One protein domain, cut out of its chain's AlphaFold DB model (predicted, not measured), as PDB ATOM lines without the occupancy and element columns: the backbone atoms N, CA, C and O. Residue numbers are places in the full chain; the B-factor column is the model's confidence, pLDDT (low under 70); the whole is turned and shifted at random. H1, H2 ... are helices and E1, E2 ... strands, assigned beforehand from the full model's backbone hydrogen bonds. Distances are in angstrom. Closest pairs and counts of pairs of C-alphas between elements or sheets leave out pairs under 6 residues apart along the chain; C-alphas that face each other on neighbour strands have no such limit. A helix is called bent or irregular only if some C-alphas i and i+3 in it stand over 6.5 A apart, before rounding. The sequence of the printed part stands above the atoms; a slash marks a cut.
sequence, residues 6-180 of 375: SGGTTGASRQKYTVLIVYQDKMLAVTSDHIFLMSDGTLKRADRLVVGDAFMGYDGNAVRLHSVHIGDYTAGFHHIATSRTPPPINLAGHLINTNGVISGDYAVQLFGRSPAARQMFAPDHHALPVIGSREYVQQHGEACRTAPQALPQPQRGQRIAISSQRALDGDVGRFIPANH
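Overview. This is residues 6 to 180 of the 375 residues of an uncharacterized protein of Bradyrhizobium elkanii (UniProt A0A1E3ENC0). Two long, bent antiparallel strands, E2 and E7, run side by side near the middle in a strongly twisted sheet, and the small hairpins E4-E5 and E9-E10 cluster beside its edge strand E6. The two-strand ribbon E1-E8 lies outside with H1 next to E8, H4 packs on E7 with H3 beyond it, and a long stretch, 146 to 173, loops past E11. The printed part has 175 residues, in the order E1 to E10, H1 to H4, E11; the class is mixed, helices and strands, with under half of the residues in named elements. It is compact, with a radius of gyration of the C-alphas of 15.6 A and spans of 43 by 36 by 29 A.

Along the chain. Find C-alpha 62 at (83.978, -6.282, 21.567); from there E7, residues 62 to 74, runs 29.4 A and bends by 88 degrees at residue 71. E2, residues 14 to 23, runs 23.4 A and bends by 77 degrees at residue 17; E3 is 26 to 30, 13.2 A, E6 54 to 56 and E11 174 to 177. E1, residues 6 to 8, begins at C-alpha 6 (94.609, -21.499, 42.529). Look next for E8 at 78 to 81, E4 at 35 to 37, E5 at 43 to 45, E9 at 95 to 98 and E10 at 101 to 104. The helices are H1, 106 to 111, H2, 115 to 120, H3, 134 to 140, and H4, 142 to 145; H2 is only just irregular, with C-alphas 116 and 119 6.7 A apart.

Arrangement. Start at E7, antiparallel to E2, E6 and E11. E2 and E11 lie on opposite sides of it: N 20 and O 69 are 2.8 A apart, N 72 and O 176 2.8 A. In the hairpin of E6 and E7, N 55 and O 63 are 2.8 A apart; in that of E2 and E3, N 21 and O 28 are 2.9 A apart. The closest C-alphas of E4 and E10, those of Phe 36 and Ser 103, are 4.3 A apart. H4 is on the branched sheet, over none of its strands, at a height of 5.6 A. H1 and H2 are close but not clearly touching, Phe 111 to Ala 117 6.8 A between C-alphas. Every O i to N i+4 pair is within hydrogen-bond range in H1 and H3; in H2 0 of 2 are, against 2 of 3 O i to N i+3 pairs, and H4 is too short for one.

Size, cuts and confidence. The C-alphas of Pro 88 and Gln 165, the two farthest apart, are 43.7 A apart. The printed part has no cut. The links E8 to E9, H2 to H3 and H4 to E11 are long. Within the last, residues 161 to 162 pair in parallel with 174 to 175 of E11. The model's confidence is under 70 at residues 153 to 159 and 164 to 170.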
ATOM      1  N   SER A   6      95.420 -20.577  43.314       91.06
ATOM      2  CA  SER A   6      94.609 -21.499  42.529       91.06
ATOM      3  C   SER A   6      94.012 -22.537  43.470       91.06
ATOM      4  O   SER A   6      94.733 -23.136  44.267       91.06
ATOM      5  N   GLY A   7      92.701 -22.724  43.402       89.62
ATOM      6  CA  GLY A   7      91.974 -23.678  44.232       89.62
ATOM      7  C   GLY A   7      90.618 -23.981  43.616       89.62
ATOM      8  O   GLY A   7      90.095 -23.174  42.854       89.62
ATOM      9  N   GLY A   8      90.065 -25.155  43.892       86.56
ATOM     10  CA  GLY A   8      88.855 -25.587  43.210       86.56
ATOM     11  C   GLY A   8      88.438 -27.010  43.527       86.56
ATOM     12  O   GLY A   8      89.101 -27.714  44.291       86.56
ATOM     13  N   THR A   9      87.345 -27.428  42.905       83.94
ATOM     14  CA  THR A   9      86.912 -28.824  42.887       83.94
ATOM     15  C   THR A   9      87.580 -29.561  41.730       83.94
ATOM     16  O   THR A   9      87.902 -28.975  40.699       83.94
ATOM     17  N   THR A  10      87.801 -30.866  41.891       76.75
ATOM     18  CA  THR A  10      88.351 -31.725  40.831       76.75
ATOM     19  C   THR A  10      87.341 -32.801  40.436       76.75
ATOM     20  O   THR A  10      86.434 -33.130  41.200       76.75
ATOM     21  N   GLY A  11      87.490 -33.358  39.232       74.94
ATOM     22  CA  GLY A  11      86.668 -34.471  38.750       74.94
ATOM     23  C   GLY A  11      85.253 -34.080  38.306       74.94
ATOM     24  O   GLY A  11      85.004 -32.963  37.859       74.94
ATOM     25  N   ALA A  12      84.325 -35.034  38.398       74.62
ATOM     26  CA  ALA A  12      82.923 -34.910  37.993       74.62
ATOM     27  C   ALA A  12      82.047 -34.211  39.053       74.62
ATOM     28  O   ALA A  12      80.922 -34.635  39.310       74.62
ATOM     29  N   SER A  13      82.552 -33.165  39.722       81.38
ATOM     30  CA  SER A  13      81.742 -32.445  40.710       81.38
ATOM     31  C   SER A  13      80.571 -31.735  40.035       81.38
ATOM     32  O   SER A  13      80.750 -31.050  39.030       81.38
ATOM     33  N   ARG A  14      79.364 -31.874  40.588       84.75
ATOM     34  CA  ARG A  14      78.177 -31.170  40.094       84.75
ATOM     35  C   ARG A  14      78.138 -29.752  40.659       84.75
ATOM     36  O   ARG A  14      77.721 -29.549  41.795       84.75
ATOM     37  N   GLN A  15      78.519 -28.779  39.841       86.62
ATOM     38  CA  GLN A  15      78.340 -27.363  40.122       86.62
ATOM     39  C   GLN A  15      76.951 -26.916  39.687       86.62
ATOM     40  O   GLN A  15      76.626 -26.813  38.501       86.62
ATOM     41  N   LYS A  16      76.112 -26.637  40.670       85.56
ATOM     42  CA  LYS A  16      74.732 -26.234  40.440       85.56
ATOM     43  C   LYS A  16      74.640 -24.719  40.174       85.56
ATOM     44  O   LYS A  16      75.500 -23.969  40.635       85.56
ATOM     45  N   TYR A  17      73.623 -24.276  39.429       85.12
ATOM     46  CA  TYR A  17      73.451 -22.874  38.960       85.12
ATOM     47  C   TYR A  17      74.664 -22.290  38.235       85.12
ATOM     48  O   TYR A  17      75.010 -21.115  38.370       85.12
ATOM     49  N   THR A  18      75.306 -23.134  37.444       92.75
ATOM     50  CA  THR A  18      76.295 -22.707  36.471       92.75
ATOM     51  C   THR A  18      75.615 -21.853  35.406       92.75
ATOM     52  O   THR A  18      74.559 -22.220  34.882       92.75
ATOM     53  N   VAL A  19      76.244 -20.732  35.070       95.69
ATOM     54  CA  VAL A  19      75.868 -19.920  33.916       95.69
ATOM     55  C   VAL A  19      76.669 -20.415  32.721       95.69
ATOM     56  O   VAL A  19      77.900 -20.415  32.735       95.69
ATOM     57  N   LEU A  20      75.958 -20.853  31.691       95.62
ATOM     58  CA  LEU A  20      76.521 -21.238  30.410       95.62
ATOM     59  C   LEU A  20      76.261 -20.123  29.400       95.62
ATOM     60  O   LEU A  20      75.110 -19.802  29.106       95.62
ATOM     61  N   ILE A  21      77.329 -19.564  28.842       95.75
ATOM     62  CA  ILE A  21      77.253 -18.557  27.784       95.75
ATOM     63  C   ILE A  21      77.734 -19.119  26.452       95.75
ATOM     64  O   ILE A  21      78.661 -19.931  26.403       95.75
ATOM     65  N   VAL A  22      77.120 -18.640  25.373       93.88
ATOM     66  CA  VAL A  22      77.538 -18.896  23.992       93.88
ATOM     67  C   VAL A  22      77.844 -17.561  23.327       93.88
ATOM     68  O   VAL A  22      77.022 -16.643  23.335       93.88
ATOM     69  N   TYR A  23      79.035 -17.442  22.755       93.06
ATOM     70  CA  TYR A  23      79.507 -16.249  22.055       93.06
ATOM     71  C   TYR A  23      80.430 -16.679  20.921       93.06
ATOM     72  O   TYR A  23      81.193 -17.630  21.078       93.06
ATOM     73  N   GLN A  24      80.367 -15.990  19.777       88.75
ATOM     74  CA  GLN A  24      81.088 -16.411  18.567       88.75
ATOM     75  C   GLN A  24      80.846 -17.911  18.282       88.75
ATOM     76  O   GLN A  24      79.694 -18.336  18.181       88.75
ATOM     77  N   ASP A  25      81.916 -18.702  18.191       85.81
ATOM     78  CA  ASP A  25      81.949 -20.155  18.036       85.81
ATOM     79  C   ASP A  25      82.397 -20.879  19.324       85.81
ATOM     80  O   ASP A  25      82.941 -21.984  19.275       85.81
ATOM     81  N   LYS A  26      82.185 -20.264  20.494       89.44
ATOM     82  CA  LYS A  26      82.667 -20.754  21.790       89.44
ATOM     83  C   LYS A  26      81.555 -20.871  22.819       89.44
ATOM     84  O   LYS A  26      80.521 -20.204  22.753       89.44
ATOM     85  N   MET A  27      81.817 -21.717  23.808       90.81
ATOM     86  CA  MET A  27      80.993 -21.873  25.000       90.81
ATOM     87  C   MET A  27      81.858 -21.701  26.239       90.81
ATOM     88  O   MET A  27      83.026 -22.095  26.259       90.81
ATOM     89  N   LEU A  28      81.278 -21.130  27.285       92.75
ATOM     90  CA  LEU A  28      81.942 -21.011  28.573       92.75
ATOM     91  C   LEU A  28      80.935 -21.252  29.697       92.75
ATOM     92  O   LEU A  28      79.866 -20.650  29.720       92.75
ATOM     93  N   ALA A  29      81.296 -22.143  30.616       93.44
ATOM     94  CA  ALA A  29      80.539 -22.452  31.819       93.44
ATOM     95  C   ALA A  29      81.257 -21.835  33.028       93.44
ATOM     96  O   ALA A  29      82.431 -22.128  33.253       93.44
ATOM     97  N   VAL A  30      80.570 -20.977  33.782       94.31
ATOM     98  CA  VAL A  30      81.121 -20.249  34.938       94.31
ATOM     99  C   VAL A  30      80.165 -20.276  36.130       94.31
ATOM    100  O   VAL A  30      78.972 -20.547  35.976       94.31
ATOM    101  N   THR A  31      80.668 -19.983  37.331       92.75
ATOM    102  CA  THR A  31      79.791 -19.762  38.489       92.75
ATOM    103  C   THR A  31      78.931 -18.517  38.267       92.75
ATOM    104  O   THR A  31      79.304 -17.603  37.531       92.75
ATOM    105  N   SER A  32      77.764 -18.465  38.909       92.06
ATOM    106  CA  SER A  32      76.818 -17.345  38.797       92.06
ATOM    107  C   SER A  32      77.420 -15.988  39.184       92.06
ATOM    108  O   SER A  32      77.049 -14.950  38.637       92.06
ATOM    109  N   ASP A  33      78.391 -15.980  40.090       91.25
ATOM    110  CA  ASP A  33      79.078 -14.783  40.561       91.25
ATOM    111  C   ASP A  33      80.407 -14.492  39.846       91.25
ATOM    112  O   ASP A  33      81.101 -13.555  40.238       91.25
ATOM    113  N   HIS A  34      80.742 -15.236  38.785       94.88
ATOM    114  CA  HIS A  34      81.885 -14.935  37.920       94.88
ATOM    115  C   HIS A  34      81.746 -13.539  37.307       94.88
ATOM    116  O   HIS A  34      80.647 -13.126  36.935       94.88
ATOM    117  N   ILE A  35      82.851 -12.805  37.191       96.00
ATOM    118  CA  ILE A  35      82.839 -11.402  36.765       96.00
ATOM    119  C   ILE A  35      83.510 -11.254  35.401       96.00
ATOM    120  O   ILE A  35      84.699 -11.533  35.242       96.00
ATOM    121  N   PHE A  36      82.755 -10.747  34.432       97.44
ATOM    122  CA  PHE A  36      83.251 -10.378  33.111       97.44
ATOM    123  C   PHE A  36      83.604  -8.893  33.054       97.44
ATOM    124  O   PHE A  36      82.935  -8.066  33.678       97.44
ATOM    125  N   LEU A  37      84.641  -8.568  32.279       97.38
ATOM    126  CA  LEU A  37      84.915  -7.201  31.850       97.38
ATOM    127  C   LEU A  37      84.118  -6.928  30.568       97.38
ATOM    128  O   LEU A  37      84.242  -7.657  29.581       97.38
ATOM    129  N   MET A  38      83.297  -5.887  30.593       97.69
ATOM    130  CA  MET A  38      82.467  -5.449  29.476       97.69
ATOM    131  C   MET A  38      83.280  -4.588  28.501       97.69
ATOM    132  O   MET A  38      84.331  -4.049  28.853       97.69
ATOM    133  N   SER A  39      82.813  -4.441  27.259       97.25
ATOM    134  CA  SER A  39      83.525  -3.671  26.226       97.25
ATOM    135  C   SER A  39      83.645  -2.175  26.539       97.25
ATOM    136  O   SER A  39      84.497  -1.500  25.973       97.25
ATOM    137  N   ASP A  40      82.798  -1.654  27.428       95.38
ATOM    138  CA  ASP A  40      82.851  -0.277  27.937       95.38
ATOM    139  C   ASP A  40      83.796  -0.107  29.146       95.38
ATOM    140  O   ASP A  40      83.922   0.990  29.686       95.38
ATOM    141  N   GLY A  41      84.475  -1.182  29.567       94.00
ATOM    142  CA  GLY A  41      85.397  -1.195  30.702       94.00
ATOM    143  C   GLY A  41      84.738  -1.426  32.062       94.00
ATOM    144  O   GLY A  41      85.449  -1.489  33.065       94.00
ATOM    145  N   THR A  42      83.413  -1.583  32.122       95.38
ATOM    146  CA  THR A  42      82.698  -1.896  33.367       95.38
ATOM    147  C   THR A  42      82.711  -3.393  33.679       95.38
ATOM    148  O   THR A  42      83.014  -4.235  32.832       95.38
ATOM    149  N   LEU A  43      82.380  -3.753  34.917       96.19
ATOM    150  CA  LEU A  43      82.222  -5.135  35.358       96.19
ATOM    151  C   LEU A  43      80.757  -5.575  35.315       96.19
ATOM    152  O   LEU A  43      79.850  -4.826  35.685       96.19
ATOM    153  N   LYS A  44      80.523  -6.838  34.952       96.44
ATOM    154  CA  LYS A  44      79.198  -7.463  35.034       96.44
ATOM    155  C   LYS A  44      79.310  -8.903  35.525       96.44
ATOM    156  O   LYS A  44      80.163  -9.664  35.073       96.44
ATOM    157  N   ARG A  45      78.450  -9.281  36.478       95.50
ATOM    158  CA  ARG A  45      78.350 -10.674  36.954       95.50
ATOM    159  C   ARG A  45      77.670 -11.557  35.916       95.50
ATOM    160  O   ARG A  45      76.724 -11.114  35.267       95.50
ATOM    161  N   ALA A  46      78.106 -12.810  35.847       96.44
ATOM    162  CA  ALA A  46      77.565 -13.827  34.962       96.44
ATOM    163  C   ALA A  46      76.051 -13.983  35.127       96.44
ATOM    164  O   ALA A  46      75.345 -14.050  34.131       96.44
ATOM    165  N   ASP A  47      75.543 -13.956  36.361       95.44
ATOM    166  CA  ASP A  47      74.115 -14.071  36.673       95.44
ATOM    167  C   ASP A  47      73.243 -12.856  36.326       95.44
ATOM    168  O   ASP A  47      72.034 -12.914  36.539       95.44
ATOM    169  N   ARG A  48      73.826 -11.774  35.797       96.00
ATOM    170  CA  ARG A  48      73.102 -10.575  35.329       96.00
ATOM    171  C   ARG A  48      73.198 -10.368  33.823       96.00
ATOM    172  O   ARG A  48      72.775  -9.324  33.329       96.00
ATOM    173  N   LEU A  49      73.830 -11.295  33.108       97.19
ATOM    174  CA  LEU A  49      74.035 -11.165  31.672       97.19
ATOM    175  C   LEU A  49      72.714 -11.232  30.913       97.19
ATOM    176  O   LEU A  49      71.814 -11.979  31.281       97.19
ATOM    177  N   VAL A  50      72.638 -10.475  29.824       96.06
ATOM    178  CA  VAL A  50      71.502 -10.437  28.903       96.06
ATOM    179  C   VAL A  50      72.024 -10.608  27.482       96.06
ATOM    180  O   VAL A  50      73.091 -10.106  27.134       96.06
ATOM    181  N   VAL A  51      71.276 -11.320  26.637       95.94
ATOM    182  CA  VAL A  51      71.632 -11.507  25.221       95.94
ATOM    183  C   VAL A  51      71.914 -10.160  24.549       95.94
ATOM    184  O   VAL A  51      71.138  -9.217  24.682       95.94
ATOM    185  N   GLY A  52      73.019 -10.080  23.806       95.25
ATOM    186  CA  GLY A  52      73.478  -8.846  23.169       95.25
ATOM    187  C   GLY A  52      74.504  -8.047  23.976       95.25
ATOM    188  O   GLY A  52      75.153  -7.184  23.382       95.25
ATOM    189  N   ASP A  53      74.707  -8.370  25.259       97.44
ATOM    190  CA  ASP A  53      75.844  -7.890  26.051       97.44
ATOM    191  C   ASP A  53      77.171  -8.070  25.289       97.44
ATOM    192  O   ASP A  53      77.361  -9.049  24.560       97.44
ATOM    193  N   ALA A  54      78.098  -7.125  25.453       97.75
ATOM    194  CA  ALA A  54      79.392  -7.134  24.776       97.75
ATOM    195  C   ALA A  54      80.541  -7.222  25.787       97.75
ATOM    196  O   ALA A  54      80.754  -6.315  26.589       97.75
ATOM    197  N   PHE A  55      81.294  -8.319  25.735       98.00
ATOM    198  CA  PHE A  55      82.487  -8.531  26.547       98.00
ATOM    199  C   PHE A  55      83.707  -7.853  25.931       98.00
ATOM    200  O   PHE A  55      83.794  -7.688  24.713       98.00
ATOM    201  N   MET A  56      84.690  -7.538  26.768       98.12
ATOM    202  CA  MET A  56      86.034  -7.209  26.318       98.12
ATOM    203  C   MET A  56      86.738  -8.483  25.825       98.12
ATOM    204  O   MET A  56      86.943  -9.425  26.596       98.12
ATOM    205  N   GLY A  57      87.107  -8.527  24.547       97.25
ATOM    206  CA  GLY A  57      87.935  -9.581  23.963       97.25
ATOM    207  C   GLY A  57      89.398  -9.467  24.388       97.25
ATOM    208  O   GLY A  57      89.875  -8.400  24.773       97.25
ATOM    209  N   TYR A  58      90.143 -10.571  24.311       94.56
ATOM    210  CA  TYR A  58      91.577 -10.575  24.646       94.56
ATOM    211  C   TYR A  58      92.438  -9.701  23.719       94.56
ATOM    212  O   TYR A  58      93.559  -9.338  24.071       94.56
ATOM    213  N   ASP A  59      91.920  -9.403  22.533       94.94
ATOM    214  CA  ASP A  59      92.491  -8.527  21.515       94.94
ATOM    215  C   ASP A  59      92.007  -7.070  21.646       94.94
ATOM    216  O   ASP A  59      92.388  -6.225  20.841       94.94
ATOM    217  N   GLY A  60      91.178  -6.773  22.654       93.94
ATOM    218  CA  GLY A  60      90.567  -5.463  22.883       93.94
ATOM    219  C   GLY A  60      89.281  -5.213  22.091       93.94
ATOM    220  O   GLY A  60      88.659  -4.167  22.268       93.94
ATOM    221  N   ASN A  61      88.852  -6.147  21.235       96.56
ATOM    222  CA  ASN A  61      87.625  -6.000  20.455       96.56
ATOM    223  C   ASN A  61      86.395  -6.453  21.250       96.56
ATOM    224  O   ASN A  61      86.468  -7.334  22.106       96.56
ATOM    225  N   ALA A  62      85.233  -5.880  20.941       97.81
ATOM    226  CA  ALA A  62      83.978  -6.282  21.567       97.81
ATOM    227  C   ALA A  62      83.542  -7.685  21.102       97.81
ATOM    228  O   ALA A  62      83.426  -7.950  19.903       97.81
ATOM    229  N   VAL A  63      83.231  -8.569  22.052       97.69
ATOM    230  CA  VAL A  63      82.731  -9.929  21.803       97.69
ATOM    231  C   VAL A  63      81.282 -10.025  22.265       97.69
ATOM    232  O   VAL A  63      80.996  -9.957  23.457       97.69
ATOM    233  N   ARG A  64      80.350 -10.182  21.321       97.50
ATOM    234  CA  ARG A  64      78.911 -10.195  21.617       97.50
ATOM    235  C   ARG A  64      78.443 -11.549  22.161       97.50
ATOM    236  O   ARG A  64      78.745 -12.597  21.592       97.50
ATOM    237  N   LEU A  65      77.643 -11.502  23.223       96.56
ATOM    238  CA  LEU A  65      76.928 -12.634  23.797       96.56
ATOM    239  C   LEU A  65      75.740 -13.024  22.907       96.56
ATOM    240  O   LEU A  65      74.846 -12.211  22.667       96.56
ATOM    241  N   HIS A  66      75.720 -14.270  22.431       95.19
ATOM    242  CA  HIS A  66      74.646 -14.798  21.582       95.19
ATOM    243  C   HIS A  66      73.526 -15.439  22.399       95.19
ATOM    244  O   HIS A  66      72.353 -15.237  22.096       95.19
ATOM    245  N   SER A  67      73.873 -16.202  23.434       95.00
ATOM    246  CA  SER A  67      72.890 -16.795  24.337       95.00
ATOM    247  C   SER A  67      73.467 -17.022  25.730       95.00
ATOM    248  O   SER A  67      74.679 -17.157  25.908       95.00
ATOM    249  N   VAL A  68      72.582 -17.054  26.721       96.50
ATOM    250  CA  VAL A  68      72.921 -17.290  28.122       96.50
ATOM    251  C   VAL A  68      71.901 -18.226  28.750       96.50
ATOM    252  O   VAL A  68      70.701 -18.087  28.515       96.50
ATOM    253  N   HIS A  69      72.393 -19.188  29.523       95.69
ATOM    254  CA  HIS A  69      71.609 -20.273  30.092       95.69
ATOM    255  C   HIS A  69      72.024 -20.538  31.537       95.69
ATOM    256  O   HIS A  69      73.191 -20.373  31.889       95.69
ATOM    257  N   ILE A  70      71.089 -20.998  32.364       94.75
ATOM    258  CA  ILE A  70      71.346 -21.434  33.737       94.75
ATOM    259  C   ILE A  70      70.977 -22.902  33.908       94.75
ATOM    260  O   ILE A  70      70.003 -23.396  33.336       94.75
ATOM    261  N   GLY A  71      71.784 -23.615  34.684       92.00
ATOM    262  CA  GLY A  71      71.611 -25.040  34.911       92.00
ATOM    263  C   GLY A  71      72.700 -25.614  35.802       92.00
ATOM    264  O   GLY A  71      73.434 -24.880  36.460       92.00
ATOM    265  N   ASP A  72      72.827 -26.929  35.805       89.94
ATOM    266  CA  ASP A  72      73.890 -27.625  36.520       89.94
ATOM    267  C   ASP A  72      74.983 -28.046  35.544       89.94
ATOM    268  O   ASP A  72      74.695 -28.462  34.426       89.94
ATOM    269  N   TYR A  73      76.241 -27.976  35.964       89.75
ATOM    270  CA  TYR A  73      77.380 -28.409  35.168       89.75
ATOM    271  C   TYR A  73      78.236 -29.392  35.958       89.75
ATOM    272  O   TYR A  73      78.518 -29.189  37.133       89.75
ATOM    273  N   THR A  74      78.635 -30.483  35.319       88.94
ATOM    274  CA  THR A  74      79.422 -31.549  35.949       88.94
ATOM    275  C   THR A  74      80.879 -31.434  35.528       88.94
ATOM    276  O   THR A  74      81.276 -31.912  34.473       88.94
ATOM    277  N   ALA A  75      81.689 -30.733  36.311       86.44
ATOM    278  CA  ALA A  75      83.124 -30.576  36.084       86.44
ATOM    279  C   ALA A  75      83.797 -30.007  37.337       86.44
ATOM    280  O   ALA A  75      83.126 -29.496  38.234       86.44
ATOM    281  N   GLY A  76      85.128 -30.036  37.366       85.06
ATOM    282  CA  GLY A  76      85.898 -29.263  38.331       85.06
ATOM    283  C   GLY A  76      85.788 -27.766  38.039       85.06
ATOM    284  O   GLY A  76      85.958 -27.347  36.891       85.06
ATOM    285  N   PHE A  77      85.522 -26.964  39.067       88.12
ATOM    286  CA  PHE A  77      85.574 -25.505  39.000       88.12
ATOM    287  C   PHE A  77      86.813 -25.013  39.721       88.12
ATOM    288  O   PHE A  77      87.057 -25.394  40.862       88.12
ATOM    289  N   HIS A  78      87.579 -24.148  39.059       89.31
ATOM    290  CA  HIS A  78      88.804 -23.583  39.603       89.31
ATOM    291  C   HIS A  78      88.709 -22.066  39.682       89.31
ATOM    292  O   HIS A  78      88.410 -21.388  38.702       89.31
ATOM    293  N   HIS A  79      89.039 -21.544  40.852       91.62
ATOM    294  CA  HIS A  79      89.251 -20.134  41.102       91.62
ATOM    295  C   HIS A  79      90.738 -19.823  40.951       91.62
ATOM    296  O   HIS A  79      91.590 -20.547  41.473       91.62
ATOM    297  N   ILE A  80      91.055 -18.745  40.238       92.81
ATOM    298  CA  ILE A  80      92.429 -18.299  39.998       92.81
ATOM    299  C   ILE A  80      92.519 -16.825  40.376       92.81
ATOM    300  O   ILE A  80      91.694 -16.033  39.929       92.81
ATOM    301  N   ALA A  81      93.520 -16.461  41.175       93.88
ATOM    302  CA  ALA A  81      93.863 -15.069  41.447       93.88
ATOM    303  C   ALA A  81      95.313 -14.790  41.045       93.88
ATOM    304  O   ALA A  81      96.220 -15.570  41.354       93.88
ATOM    305  N   THR A  82      95.540 -13.663  40.381       92.38
ATOM    306  CA  THR A  82      96.872 -13.142  40.053       92.38
ATOM    307  C   THR A  82      97.445 -12.299  41.192       92.38
ATOM    308  O   THR A  82      98.657 -12.108  41.257       92.38
ATOM    309  N   SER A  83      96.607 -11.876  42.145       89.25
ATOM    310  CA  SER A  83      97.018 -11.276  43.419       89.25
ATOM    311  C   SER A  83      96.073 -11.680  44.562       89.25
ATOM    312  O   SER A  83      94.945 -12.106  44.334       89.25
ATOM    313  N   ARG A  84      96.539 -11.559  45.812       87.25
ATOM    314  CA  ARG A  84      95.721 -11.736  47.032       87.25
ATOM    315  C   ARG A  84      95.284 -10.410  47.661       87.25
ATOM    316  O   ARG A  84      94.616 -10.411  48.690       87.25
ATOM    317  N   THR A  85      95.700  -9.288  47.085       88.06
ATOM    318  CA  THR A  85      95.338  -7.949  47.559       88.06
ATOM    319  C   THR A  85      93.982  -7.518  46.999       88.06
ATOM    320  O   THR A  85      93.568  -8.034  45.959       88.06
ATOM    321  N   PRO A  86      93.298  -6.549  47.634       89.31
ATOM    322  CA  PRO A  86      92.140  -5.903  47.026       89.31
ATOM    323  C   PRO A  86      92.489  -5.319  45.646       89.31
ATOM    324  O   PRO A  86      93.554  -4.705  45.516       89.31
ATOM    325  N   PRO A  87      91.629  -5.494  44.627       90.69
ATOM    326  CA  PRO A  87      91.883  -4.960  43.298       90.69
ATOM    327  C   PRO A  87      91.797  -3.426  43.296       90.69
ATOM    328  O   PRO A  87      90.895  -2.863  43.924       90.69
ATOM    329  N   PRO A  88      92.695  -2.726  42.579       90.25
ATOM    330  CA  PRO A  88      92.546  -1.296  42.326       90.25
ATOM    331  C   PRO A  88      91.366  -1.033  41.378       90.25
ATOM    332  O   PRO A  88      90.945  -1.924  40.644       90.25
ATOM    333  N   ILE A  89      90.877   0.212  41.331       86.81
ATOM    334  CA  ILE A  89      89.737   0.616  40.479       86.81
ATOM    335  C   ILE A  89      89.977   0.287  38.995       86.81
ATOM    336  O   ILE A  89      89.055  -0.095  38.287       86.81
ATOM    337  N   ASN A  90      91.220   0.408  38.523       89.69
ATOM    338  CA  ASN A  90      91.593   0.112  37.137       89.69
ATOM    339  C   ASN A  90      91.867  -1.380  36.866       89.69
ATOM    340  O   ASN A  90      92.300  -1.721  35.767       89.69
ATOM    341  N   LEU A  91      91.686  -2.253  37.866       92.12
ATOM    342  CA  LEU A  91      91.851  -3.708  37.776       92.12
ATOM    343  C   LEU A  91      93.255  -4.175  37.348       92.12
ATOM    344  O   LEU A  91      93.451  -5.337  36.980       92.12
ATOM    345  N   ALA A  92      94.257  -3.294  37.411       91.50
ATOM    346  CA  ALA A  92      95.629  -3.640  37.070       91.50
ATOM    347  C   ALA A  92      96.116  -4.778  37.975       91.50
ATOM    348  O   ALA A  92      96.059  -4.677  39.199       91.50
ATOM    349  N   GLY A  93      96.591  -5.869  37.375       91.81
ATOM    350  CA  GLY A  93      97.021  -7.039  38.143       91.81
ATOM    351  C   GLY A  93      95.936  -8.078  38.422       91.81
ATOM    352  O   GLY A  93      96.253  -9.062  39.079       91.81
ATOM    353  N   HIS A  94      94.701  -7.880  37.942       94.19
ATOM    354  CA  HIS A  94      93.518  -8.646  38.362       94.19
ATOM    355  C   HIS A  94      92.616  -9.120  37.210       94.19
ATOM    356  O   HIS A  94      91.460  -9.479  37.425       94.19
ATOM    357  N   LEU A  95      93.128  -9.111  35.979       94.56
ATOM    358  CA  LEU A  95      92.398  -9.551  34.793       94.56
ATOM    359  C   LEU A  95      93.007 -10.831  34.223       94.56
ATOM    360  O   LEU A  95      94.231 -10.969  34.141       94.56
ATOM    361  N   ILE A  96      92.142 -11.744  33.791       95.25
ATOM    362  CA  ILE A  96      92.514 -13.024  33.189       95.25
ATOM    363  C   ILE A  96      91.767 -13.243  31.871       95.25
ATOM    364  O   ILE A  96      90.645 -12.776  31.683       95.25
ATOM    365  N   ASN A  97      92.404 -13.965  30.947       95.19
ATOM    366  CA  ASN A  97      91.763 -14.427  29.721       95.19
ATOM    367  C   ASN A  97      91.023 -15.739  30.007       95.19
ATOM    368  O   ASN A  97      91.653 -16.762  30.281       95.19
ATOM    369  N   THR A  98      89.699 -15.704  29.895       93.69
ATOM    370  CA  THR A  98      88.813 -16.847  30.101       93.69
ATOM    371  C   THR A  98      88.197 -17.238  28.762       93.69
ATOM    372  O   THR A  98      87.105 -16.808  28.403       93.69
ATOM    373  N   ASN A  99      88.915 -18.051  27.987       92.75
ATOM    374  CA  ASN A  99      88.468 -18.550  26.679       92.75
ATOM    375  C   ASN A  99      88.182 -17.449  25.626       92.75
ATOM    376  O   ASN A  99      87.231 -17.517  24.844       92.75
ATOM    377  N   GLY A 100      89.035 -16.427  25.574       94.06
ATOM    378  CA  GLY A 100      88.995 -15.350  24.581       94.06
ATOM    379  C   GLY A 100      88.248 -14.089  25.019       94.06
ATOM    380  O   GLY A 100      88.310 -13.090  24.308       94.06
ATOM    381  N   VAL A 101      87.599 -14.102  26.183       97.12
ATOM    382  CA  VAL A 101      87.031 -12.903  26.817       97.12
ATOM    383  C   VAL A 101      87.760 -12.604  28.122       97.12
ATOM    384  O   VAL A 101      88.300 -13.507  28.766       97.12
ATOM    385  N   ILE A 102      87.802 -11.335  28.512       97.56
ATOM    386  CA  ILE A 102      88.474 -10.897  29.731       97.56
ATOM    387  C   ILE A 102      87.529 -11.006  30.928       97.56
ATOM    388  O   ILE A 102      86.364 -10.608  30.887       97.56
ATOM    389  N   SER A 103      88.039 -11.569  32.017       96.75
ATOM    390  CA  SER A 103      87.340 -11.695  33.295       96.75
ATOM    391  C   SER A 103      88.163 -11.088  34.422       96.75
ATOM    392  O   SER A 103      89.391 -11.030  34.338       96.75
ATOM    393  N   GLY A 104      87.480 -10.675  35.487       95.38
ATOM    394  CA  GLY A 104      88.130 -10.433  36.767       95.38
ATOM    395  C   GLY A 104      88.639 -11.747  37.357       95.38
ATOM    396  O   GLY A 104      88.017 -12.796  37.190       95.38
ATOM    397  N   ASP A 105      89.782 -11.696  38.028       95.00
ATOM    398  CA  ASP A 105      90.299 -12.825  38.789       95.00
ATOM    399  C   ASP A 105      89.474 -13.072  40.071       95.00
ATOM    400  O   ASP A 105      88.533 -12.343  40.404       95.00
ATOM    401  N   TYR A 106      89.823 -14.111  40.827       94.25
ATOM    402  CA  TYR A 106      89.087 -14.470  42.038       94.25
ATOM    403  C   TYR A 106      89.129 -13.385  43.128       94.25
ATOM    404  O   TYR A 106      88.187 -13.269  43.911       94.25
ATOM    405  N   ALA A 107      90.164 -12.539  43.172       92.88
ATOM    406  CA  ALA A 107      90.171 -11.407  44.092       92.88
ATOM    407  C   ALA A 107      89.106 -10.372  43.689       92.88
ATOM    408  O   ALA A 107      88.383  -9.884  44.558       92.88
ATOM    409  N   VAL A 108      88.917 -10.097  42.391       93.88
ATOM    410  CA  VAL A 108      87.800  -9.252  41.920       93.88
ATOM    411  C   VAL A 108      86.452  -9.831  42.336       93.88
ATOM    412  O   VAL A 108      85.588  -9.085  42.783       93.88
ATOM    413  N   GLN A 109      86.276 -11.150  42.273       91.62
ATOM    414  CA  GLN A 109      85.046 -11.809  42.722       91.62
ATOM    415  C   GLN A 109      84.796 -11.645  44.233       91.62
ATOM    416  O   GLN A 109      83.678 -11.321  44.641       91.62
ATOM    417  N   LEU A 110      85.829 -11.815  45.066       89.19
ATOM    418  CA  LEU A 110      85.731 -11.658  46.522       89.19
ATOM    419  C   LEU A 110      85.458 -10.204  46.935       89.19
ATOM    420  O   LEU A 110      84.536  -9.930  47.706       89.19
ATOM    421  N   PHE A 111      86.245  -9.261  46.413       85.94
ATOM    422  CA  PHE A 111      86.165  -7.845  46.786       85.94
ATOM    423  C   PHE A 111      85.082  -7.076  46.021       85.94
ATOM    424  O   PHE A 111      84.628  -6.028  46.488       85.94
ATOM    425  N   GLY A 112      84.602  -7.623  44.902       80.25
ATOM    426  CA  GLY A 112      83.511  -7.093  44.083       80.25
ATOM    427  C   GLY A 112      82.175  -6.982  44.819       80.25
ATOM    428  O   GLY A 112      81.277  -6.278  44.372       80.25
ATOM    429  N   ARG A 113      82.042  -7.639  45.976       76.06
ATOM    430  CA  ARG A 113      80.864  -7.545  46.851       76.06
ATOM    431  C   ARG A 113      80.907  -6.338  47.798       76.06
ATOM    432  O   ARG A 113      79.907  -6.042  48.449       76.06
ATOM    433  N   SER A 114      82.045  -5.647  47.897       79.50
ATOM    434  CA  SER A 114      82.183  -4.473  48.763       79.50
ATOM    435  C   SER A 114      81.451  -3.251  48.185       79.50
ATOM    436  O   SER A 114      81.415  -3.074  46.965       79.50
ATOM    437  N   PRO A 115      80.920  -2.341  49.027       76.56
ATOM    438  CA  PRO A 115      80.329  -1.089  48.550       76.56
ATOM    439  C   PRO A 115      81.288  -0.259  47.685       76.56
ATOM    440  O   PRO A 115      80.860   0.347  46.707       76.56
ATOM    441  N   ALA A 116      82.587  -0.288  48.003       74.88
ATOM    442  CA  ALA A 116      83.634   0.409  47.257       74.88
ATOM    443  C   ALA A 116      83.828  -0.138  45.831       74.88
ATOM    444  O   ALA A 116      84.249   0.600  44.944       74.88
ATOM    445  N   ALA A 117      83.496  -1.409  45.594       80.56
ATOM    446  CA  ALA A 117      83.599  -2.022  44.279       80.56
ATOM    447  C   ALA A 117      82.417  -1.706  43.356       80.56
ATOM    448  O   ALA A 117      82.551  -1.879  42.149       80.56
ATOM    449  N   ARG A 118      81.290  -1.198  43.883       81.19
ATOM    450  CA  ARG A 118      80.078  -0.907  43.091       81.19
ATOM    451  C   ARG A 118      80.335   0.036  41.921       81.19
ATOM    452  O   ARG A 118      79.757  -0.151  40.863       81.19
ATOM    453  N   GLN A 119      81.238   1.001  42.094       84.81
ATOM    454  CA  GLN A 119      81.618   1.951  41.043       84.81
ATOM    455  C   GLN A 119      82.333   1.303  39.845       84.81
ATOM    456  O   GLN A 119      82.464   1.936  38.806       84.81
ATOM    457  N   MET A 120      82.824   0.067  39.995       90.44
ATOM    458  CA  MET A 120      83.460  -0.684  38.909       90.44
ATOM    459  C   MET A 120      82.437  -1.450  38.061       90.44
ATOM    460  O   MET A 120      82.776  -1.894  36.968       90.44
ATOM    461  N   PHE A 121      81.211  -1.646  38.554       93.50
ATOM    462  CA  PHE A 121      80.173  -2.388  37.843       93.50
ATOM    463  C   PHE A 121      79.387  -1.497  36.883       93.50
ATOM    464  O   PHE A 121      79.321  -0.280  37.048       93.50
ATOM    465  N   ALA A 122      78.772  -2.130  35.883       90.56
ATOM    466  CA  ALA A 122      77.851  -1.469  34.971       90.56
ATOM    467  C   ALA A 122      76.721  -0.747  35.742       90.56
ATOM    468  O   ALA A 122      76.325  -1.211  36.822       90.56
ATOM    469  N   PRO A 123      76.166   0.355  35.199       87.88
ATOM    470  CA  PRO A 123      75.027   1.044  35.801       87.88
ATOM    471  C   PRO A 123      73.892   0.074  36.142       87.88
ATOM    472  O   PRO A 123      73.597  -0.841  35.374       87.88
ATOM    473  N   ASP A 124      73.296   0.249  37.323       87.31
ATOM    474  CA  ASP A 124      72.186  -0.564  37.838       87.31
ATOM    475  C   ASP A 124      72.440  -2.081  37.881       87.31
ATOM    476  O   ASP A 124      71.506  -2.866  38.044       87.31
ATOM    477  N   HIS A 125      73.703  -2.523  37.818       91.38
ATOM    478  CA  HIS A 125      74.083  -3.941  37.809       91.38
ATOM    479  C   HIS A 125      73.391  -4.768  38.902       91.38
ATOM    480  O   HIS A 125      72.925  -5.877  38.642       91.38
ATOM    481  N   HIS A 126      73.292  -4.225  40.116       86.56
ATOM    482  CA  HIS A 126      72.670  -4.907  41.250       86.56
ATOM    483  C   HIS A 126      71.136  -4.962  41.187       86.56
ATOM    484  O   HIS A 126      70.549  -5.781  41.893       86.56
ATOM    485  N   ALA A 127      70.501  -4.120  40.368       89.88
ATOM    486  CA  ALA A 127      69.056  -4.098  40.151       89.88
ATOM    487  C   ALA A 127      68.614  -4.989  38.975       89.88
ATOM    488  O   ALA A 127      67.433  -5.319  38.874       89.88
ATOM    489  N   LEU A 128      69.543  -5.404  38.105       93.31
ATOM    490  CA  LEU A 128      69.253  -6.338  37.014       93.31
ATOM    491  C   LEU A 128      68.714  -7.667  37.567       93.31
ATOM    492  O   LEU A 128      69.224  -8.142  38.585       93.31
ATOM    493  N   PRO A 129      67.738  -8.318  36.913       94.56
ATOM    494  CA  PRO A 129      67.208  -9.595  37.384       94.56
ATOM    495  C   PRO A 129      68.267 -10.713  37.317       94.56
ATOM    496  O   PRO A 129      69.211 -10.652  36.529       94.56
ATOM    497  N   VAL A 130      68.137 -11.730  38.177       94.88
ATOM    498  CA  VAL A 130      69.037 -12.901  38.177       94.88
ATOM    499  C   VAL A 130      68.624 -13.827  37.039       94.88
ATOM    500  O   VAL A 130      67.454 -14.188  36.965       94.88
ATOM    501  N   ILE A 131      69.554 -14.293  36.205       95.25
ATOM    502  CA  ILE A 131      69.248 -15.294  35.171       95.25
ATOM    503  C   ILE A 131      68.522 -16.495  35.780       95.25
ATOM    504  O   ILE A 131      68.947 -17.066  36.783       95.25
ATOM    505  N   GLY A 132      67.427 -16.889  35.135       91.88
ATOM    506  CA  GLY A 132      66.568 -17.968  35.596       91.88
ATOM    507  C   GLY A 132      65.512 -17.542  36.600       91.88
ATOM    508  O   GLY A 132      64.604 -18.331  36.805       91.88
ATOM    509  N   SER A 133      65.560 -16.338  37.178       92.19
ATOM    510  CA  SER A 133      64.481 -15.854  38.041       92.19
ATOM    511  C   SER A 133      63.195 -15.588  37.266       92.19
ATOM    512  O   SER A 133      63.213 -15.401  36.045       92.19
ATOM    513  N   ARG A 134      62.068 -15.548  37.983       89.06
ATOM    514  CA  ARG A 134      60.768 -15.184  37.412       89.06
ATOM    515  C   ARG A 134      60.830 -13.818  36.724       89.06
ATOM    516  O   ARG A 134      60.329 -13.676  35.613       89.06
ATOM    517  N   GLU A 135      61.489 -12.842  37.343       92.12
ATOM    518  CA  GLU A 135      61.661 -11.489  36.801       92.12
ATOM    519  C   GLU A 135      62.496 -11.510  35.517       92.12
ATOM    520  O   GLU A 135      62.139 -10.856  34.539       92.12
ATOM    521  N   TYR A 136      63.580 -12.295  35.484       95.19
ATOM    522  CA  TYR A 136      64.404 -12.433  34.283       95.19
ATOM    523  C   TYR A 136      63.608 -13.059  33.141       95.19
ATOM    524  O   TYR A 136      63.642 -12.566  32.018       95.19
ATOM    525  N   VAL A 137      62.860 -14.126  33.422       94.00
ATOM    526  CA  VAL A 137      62.019 -14.800  32.427       94.00
ATOM    527  C   VAL A 137      60.930 -13.872  31.891       94.00
ATOM    528  O   VAL A 137      60.690 -13.852  30.686       94.00
ATOM    529  N   GLN A 138      60.305 -13.063  32.747       93.94
ATOM    530  CA  GLN A 138      59.313 -12.073  32.321       93.94
ATOM    531  C   GLN A 138      59.907 -11.006  31.393       93.94
ATOM    532  O   GLN A 138      59.228 -10.558  30.472       93.94
ATOM    533  N   GLN A 139      61.163 -10.603  31.616       96.12
ATOM    534  CA  GLN A 139      61.826  -9.543  30.846       96.12
ATOM    535  C   GLN A 139      62.535 -10.046  29.578       96.12
ATOM    536  O   GLN A 139      62.577  -9.336  28.573       96.12
ATOM    537  N   HIS A 140      63.102 -11.252  29.611       96.38
ATOM    538  CA  HIS A 140      64.016 -11.765  28.580       96.38
ATOM    539  C   HIS A 140      63.605 -13.128  27.998       96.38
ATOM    540  O   HIS A 140      64.242 -13.610  27.060       96.38
ATOM    541  N   GLY A 141      62.540 -13.745  28.517       94.75
ATOM    542  CA  GLY A 141      61.992 -15.016  28.047       94.75
ATOM    543  C   GLY A 141      62.596 -16.272  28.694       94.75
ATOM    544  O   GLY A 141      63.627 -16.251  29.370       94.75
ATOM    545  N   GLU A 142      61.945 -17.411  28.441       93.38
ATOM    546  CA  GLU A 142      62.263 -18.727  29.035       93.38
ATOM    547  C   GLU A 142      63.542 -19.382  28.488       93.38
ATOM    548  O   GLU A 142      64.041 -20.353  29.059       93.38
ATOM    549  N   ALA A 143      64.115 -18.865  27.395       94.38
ATOM    550  CA  ALA A 143      65.266 -19.482  26.728       94.38
ATOM    551  C   ALA A 143      66.457 -19.710  27.679       94.38
ATOM    552  O   ALA A 143      67.177 -20.705  27.543       94.38
ATOM    553  N   CYS A 144      66.615 -18.849  28.690       94.50
ATOM    554  CA  CYS A 144      67.663 -18.968  29.700       94.50
ATOM    555  C   CYS A 144      67.570 -20.231  30.571       94.50
ATOM    556  O   CYS A 144      68.587 -20.679  31.092       94.50
ATOM    557  N   ARG A 145      66.390 -20.842  30.720       93.31
ATOM    558  CA  ARG A 145      66.208 -22.085  31.490       93.31
ATOM    559  C   ARG A 145      66.330 -23.342  30.628       93.31
ATOM    560  O   ARG A 145      66.303 -24.444  31.167       93.31
ATOM    561  N   THR A 146      66.460 -23.187  29.311       92.44
ATOM    562  CA  THR A 146      66.483 -24.283  28.328       92.44
ATOM    563  C   THR A 146      67.879 -24.514  27.748       92.44
ATOM    564  O   THR A 146      68.802 -23.732  27.975       92.44
ATOM    565  N   ALA A 147      68.043 -25.605  26.997       87.69
ATOM    566  CA  ALA A 147      69.273 -25.890  26.264       87.69
ATOM    567  C   ALA A 147      69.583 -24.815  25.198       87.69
ATOM    568  O   ALA A 147      68.656 -24.287  24.579       87.69
ATOM    569  N   PRO A 148      70.870 -24.538  24.907       85.44
ATOM    570  CA  PRO A 148      71.251 -23.748  23.738       85.44
ATOM    571  C   PRO A 148      70.688 -24.355  22.448       85.44
ATOM    572  O   PRO A 148      70.841 -25.552  22.208       85.44
ATOM    573  N   GLN A 149      70.061 -23.530  21.605       77.81
ATOM    574  CA  GLN A 149      69.461 -23.976  20.337       77.81
ATOM    575  C   GLN A 149      70.511 -24.388  19.296       77.81
ATOM    576  O   GLN A 149      70.277 -25.299  18.506       77.81
ATOM    577  N   ALA A 150      71.667 -23.725  19.301       71.06
ATOM    578  CA  ALA A 150      72.799 -24.039  18.444       71.06
ATOM    579  C   ALA A 150      74.047 -24.206  19.310       71.06
ATOM    580  O   ALA A 150      74.395 -23.320  20.093       71.06
ATOM    581  N   LEU A 151      74.715 -25.348  19.163       71.19
ATOM    582  CA  LEU A 151      76.009 -25.588  19.782       71.19
ATOM    583  C   LEU A 151      77.101 -25.281  18.760       71.19
ATOM    584  O   LEU A 151      77.021 -25.778  17.630       71.19
ATOM    585  N   PRO A 152      78.127 -24.496  19.122       70.06
ATOM    586  CA  PRO A 152      79.319 -24.400  18.302       70.06
ATOM    587  C   PRO A 152      79.920 -25.786  18.063       70.06
ATOM    588  O   PRO A 152      79.824 -26.673  18.918       70.06
ATOM    589  N   GLN A 153      80.551 -25.985  16.903       63.59
ATOM    590  CA  GLN A 153      81.275 -27.230  16.663       63.59
ATOM    591  C   GLN A 153      82.346 -27.404  17.751       63.59
ATOM    592  O   GLN A 153      83.054 -26.442  18.056       63.59
ATOM    593  N   PRO A 154      82.479 -28.600  18.350       57.75
ATOM    594  CA  PRO A 154      83.417 -28.807  19.442       57.75
ATOM    595  C   PRO A 154      84.846 -28.535  18.960       57.75
ATOM    596  O   PRO A 154      85.408 -29.301  18.175       57.75
ATOM    597  N   GLN A 155      85.449 -27.446  19.442       55.94
ATOM    598  CA  GLN A 155      86.877 -27.205  19.257       55.94
ATOM    599  C   GLN A 155      87.680 -28.236  20.070       55.94
ATOM    600  O   GLN A 155      87.254 -28.691  21.137       55.94
ATOM    601  N   ARG A 156      88.862 -28.634  19.574       50.38
ATOM    602  CA  ARG A 156      89.734 -29.606  20.262       50.38
ATOM    603  C   ARG A 156      89.996 -29.157  21.708       50.38
ATOM    604  O   ARG A 156      90.633 -28.135  21.926       50.38
ATOM    605  N   GLY A 157      89.542 -29.952  22.679       55.19
ATOM    606  CA  GLY A 157      89.815 -29.747  24.108       55.19
ATOM    607  C   GLY A 157      88.660 -29.177  24.939       55.19
ATOM    608  O   GLY A 157      88.705 -29.310  26.158       55.19
ATOM    609  N   GLN A 158      87.598 -28.635  24.328       56.84
ATOM    610  CA  GLN A 158      86.361 -28.272  25.037       56.84
ATOM    611  C   GLN A 158      85.244 -29.250  24.683       56.84
ATOM    612  O   GLN A 158      84.808 -29.336  23.538       56.84
ATOM    613  N   ARG A 159      84.767 -30.003  25.676       68.25
ATOM    614  CA  ARG A 159      83.608 -30.892  25.527       68.25
ATOM    615  C   ARG A 159      82.556 -30.515  26.561       68.25
ATOM    616  O   ARG A 159      82.343 -31.257  27.510       68.25
ATOM    617  N   ILE A 160      81.932 -29.349  26.387       79.25
ATOM    618  CA  ILE A 160      80.648 -29.082  27.043       79.25
ATOM    619  C   ILE A 160      79.590 -29.818  26.219       79.25
ATOM    620  O   ILE A 160      79.324 -29.460  25.075       79.25
ATOM    621  N   ALA A 161      79.021 -30.873  26.785       82.25
ATOM    622  CA  ALA A 161      77.881 -31.586  26.236       82.25
ATOM    623  C   ALA A 161      76.601 -31.109  26.927       82.25
ATOM    624  O   ALA A 161      76.578 -30.916  28.142       82.25
ATOM    625  N   ILE A 162      75.521 -30.950  26.169       80.19
ATOM    626  CA  ILE A 162      74.202 -30.669  26.741       80.19
ATOM    627  C   ILE A 162      73.488 -31.992  27.006       80.19
ATOM    628  O   ILE A 162      73.435 -32.853  26.130       80.19
ATOM    629  N   SER A 163      72.932 -32.149  28.206       76.69
ATOM    630  CA  SER A 163      72.171 -33.330  28.609       76.69
ATOM    631  C   SER A 163      70.753 -32.945  29.011       76.69
ATOM    632  O   SER A 163      70.541 -31.987  29.755       76.69
ATOM    633  N   SER A 164      69.777 -33.725  28.550       65.19
ATOM    634  CA  SER A 164      68.408 -33.694  29.075       65.19
ATOM    635  C   SER A 164      68.179 -34.654  30.237       65.19
ATOM    636  O   SER A 164      67.183 -34.546  30.944       65.19
ATOM    637  N   GLN A 165      69.107 -35.582  30.460       63.25
ATOM    638  CA  GLN A 165      69.047 -36.529  31.564       63.25
ATOM    639  C   GLN A 165      69.792 -35.969  32.776       63.25
ATOM    640  O   GLN A 165      70.822 -35.300  32.619       63.25
ATOM    641  N   ARG A 166      69.303 -36.292  33.984       60.25
ATOM    642  CA  ARG A 166      70.086 -36.121  35.216       60.25
ATOM    643  C   ARG A 166      71.420 -36.845  35.014       60.25
ATOM    644  O   ARG A 166      71.419 -38.043  34.749       60.25
ATOM    645  N   ALA A 167      72.528 -36.107  35.077       56.41
ATOM    646  CA  ALA A 167      73.858 -36.697  34.970       56.41
ATOM    647  C   ALA A 167      74.022 -37.753  36.067       56.41
ATOM    648  O   ALA A 167      73.631 -37.516  37.213       56.41
ATOM    649  N   LEU A 168      74.559 -38.910  35.687       56.53
ATOM    650  CA  LEU A 168      74.947 -39.938  36.639       56.53
ATOM    651  C   LEU A 168      76.289 -39.537  37.258       56.53
ATOM    652  O   LEU A 168      77.073 -38.801  36.647       56.53
ATOM    653  N   ASP A 169      76.556 -40.023  38.467       52.97
ATOM    654  CA  ASP A 169      77.839 -39.796  39.125       52.97
ATOM    655  C   ASP A 169      78.987 -40.284  38.221       52.97
ATOM    656  O   ASP A 169      79.001 -41.432  37.775       52.97
ATOM    657  N   GLY A 170      79.940 -39.393  37.922       60.31
ATOM    658  CA  GLY A 170      81.104 -39.677  37.069       60.31
ATOM    659  C   GLY A 170      81.068 -39.059  35.666       60.31
ATOM    660  O   GLY A 170      82.099 -39.047  34.992       60.31
ATOM    661  N   ASP A 171      79.942 -38.490  35.233       71.38
ATOM    662  CA  ASP A 171      79.886 -37.730  33.983       71.38
ATOM    663  C   ASP A 171      80.651 -36.401  34.109       71.38
ATOM    664  O   ASP A 171      80.382 -35.612  35.007       71.38
ATOM    665  N   VAL A 172      81.601 -36.132  33.206       79.44
ATOM    666  CA  VAL A 172      82.351 -34.863  33.150       79.44
ATOM    667  C   VAL A 172      81.983 -34.103  31.879       79.44
ATOM    668  O   VAL A 172      81.834 -34.689  30.807       79.44
ATOM    669  N   GLY A 173      81.871 -32.784  31.988       84.62
ATOM    670  CA  GLY A 173      81.586 -31.875  30.891       84.62
ATOM    671  C   GLY A 173      80.112 -31.789  30.513       84.62
ATOM    672  O   GLY A 173      79.814 -31.319  29.420       84.62
ATOM    673  N   ARG A 174      79.166 -32.230  31.356       87.94
ATOM    674  CA  ARG A 174      77.731 -32.159  31.022       87.94
ATOM    675  C   ARG A 174      77.042 -30.972  31.671       87.94
ATOM    676  O   ARG A 174      77.097 -30.836  32.891       87.94
ATOM    677  N   PHE A 175      76.351 -30.178  30.859       90.00
ATOM    678  CA  PHE A 175      75.424 -29.134  31.285       90.00
ATOM    679  C   PHE A 175      73.978 -29.638  31.216       90.00
ATOM    680  O   PHE A 175      73.543 -30.149  30.181       90.00
ATOM    681  N   ILE A 176      73.238 -29.481  32.309       90.62
ATOM    682  CA  ILE A 176      71.825 -29.833  32.457       90.62
ATOM    683  C   ILE A 176      71.058 -28.522  32.650       90.62
ATOM    684  O   ILE A 176      71.196 -27.905  33.707       90.62
ATOM    685  N   PRO A 177      70.267 -28.071  31.666       92.00
ATOM    686  CA  PRO A 177      69.508 -26.830  31.787       92.00
ATOM    687  C   PRO A 177      68.517 -26.862  32.959       92.00
ATOM    688  O   PRO A 177      67.995 -27.924  33.308       92.00
ATOM    689  N   ALA A 178      68.236 -25.702  33.556       91.44
ATOM    690  CA  ALA A 178      67.395 -25.596  34.749       91.44
ATOM    691  C   ALA A 178      66.001 -26.225  34.577       91.44
ATOM    692  O   ALA A 178      65.522 -26.889  35.496       91.44
ATOM    693  N   ASN A 179      65.375 -26.114  33.402       89.94
ATOM    694  CA  ASN A 179      64.063 -26.716  33.145       89.94
ATOM    695  C   ASN A 179      64.061 -28.256  33.253       89.94
ATOM    696  O   ASN A 179      63.035 -28.845  33.573       89.94
ATOM    697  N   HIS A 180      65.201 -28.916  33.031       87.69
ATOM    698  CA  HIS A 180      65.356 -30.366  33.180       87.69
ATOM    699  C   HIS A 180      65.720 -30.787  34.611       87.69
ATOM    700  O   HIS A 180      65.857 -31.978  34.897       87.69
TER     701      HIS A 180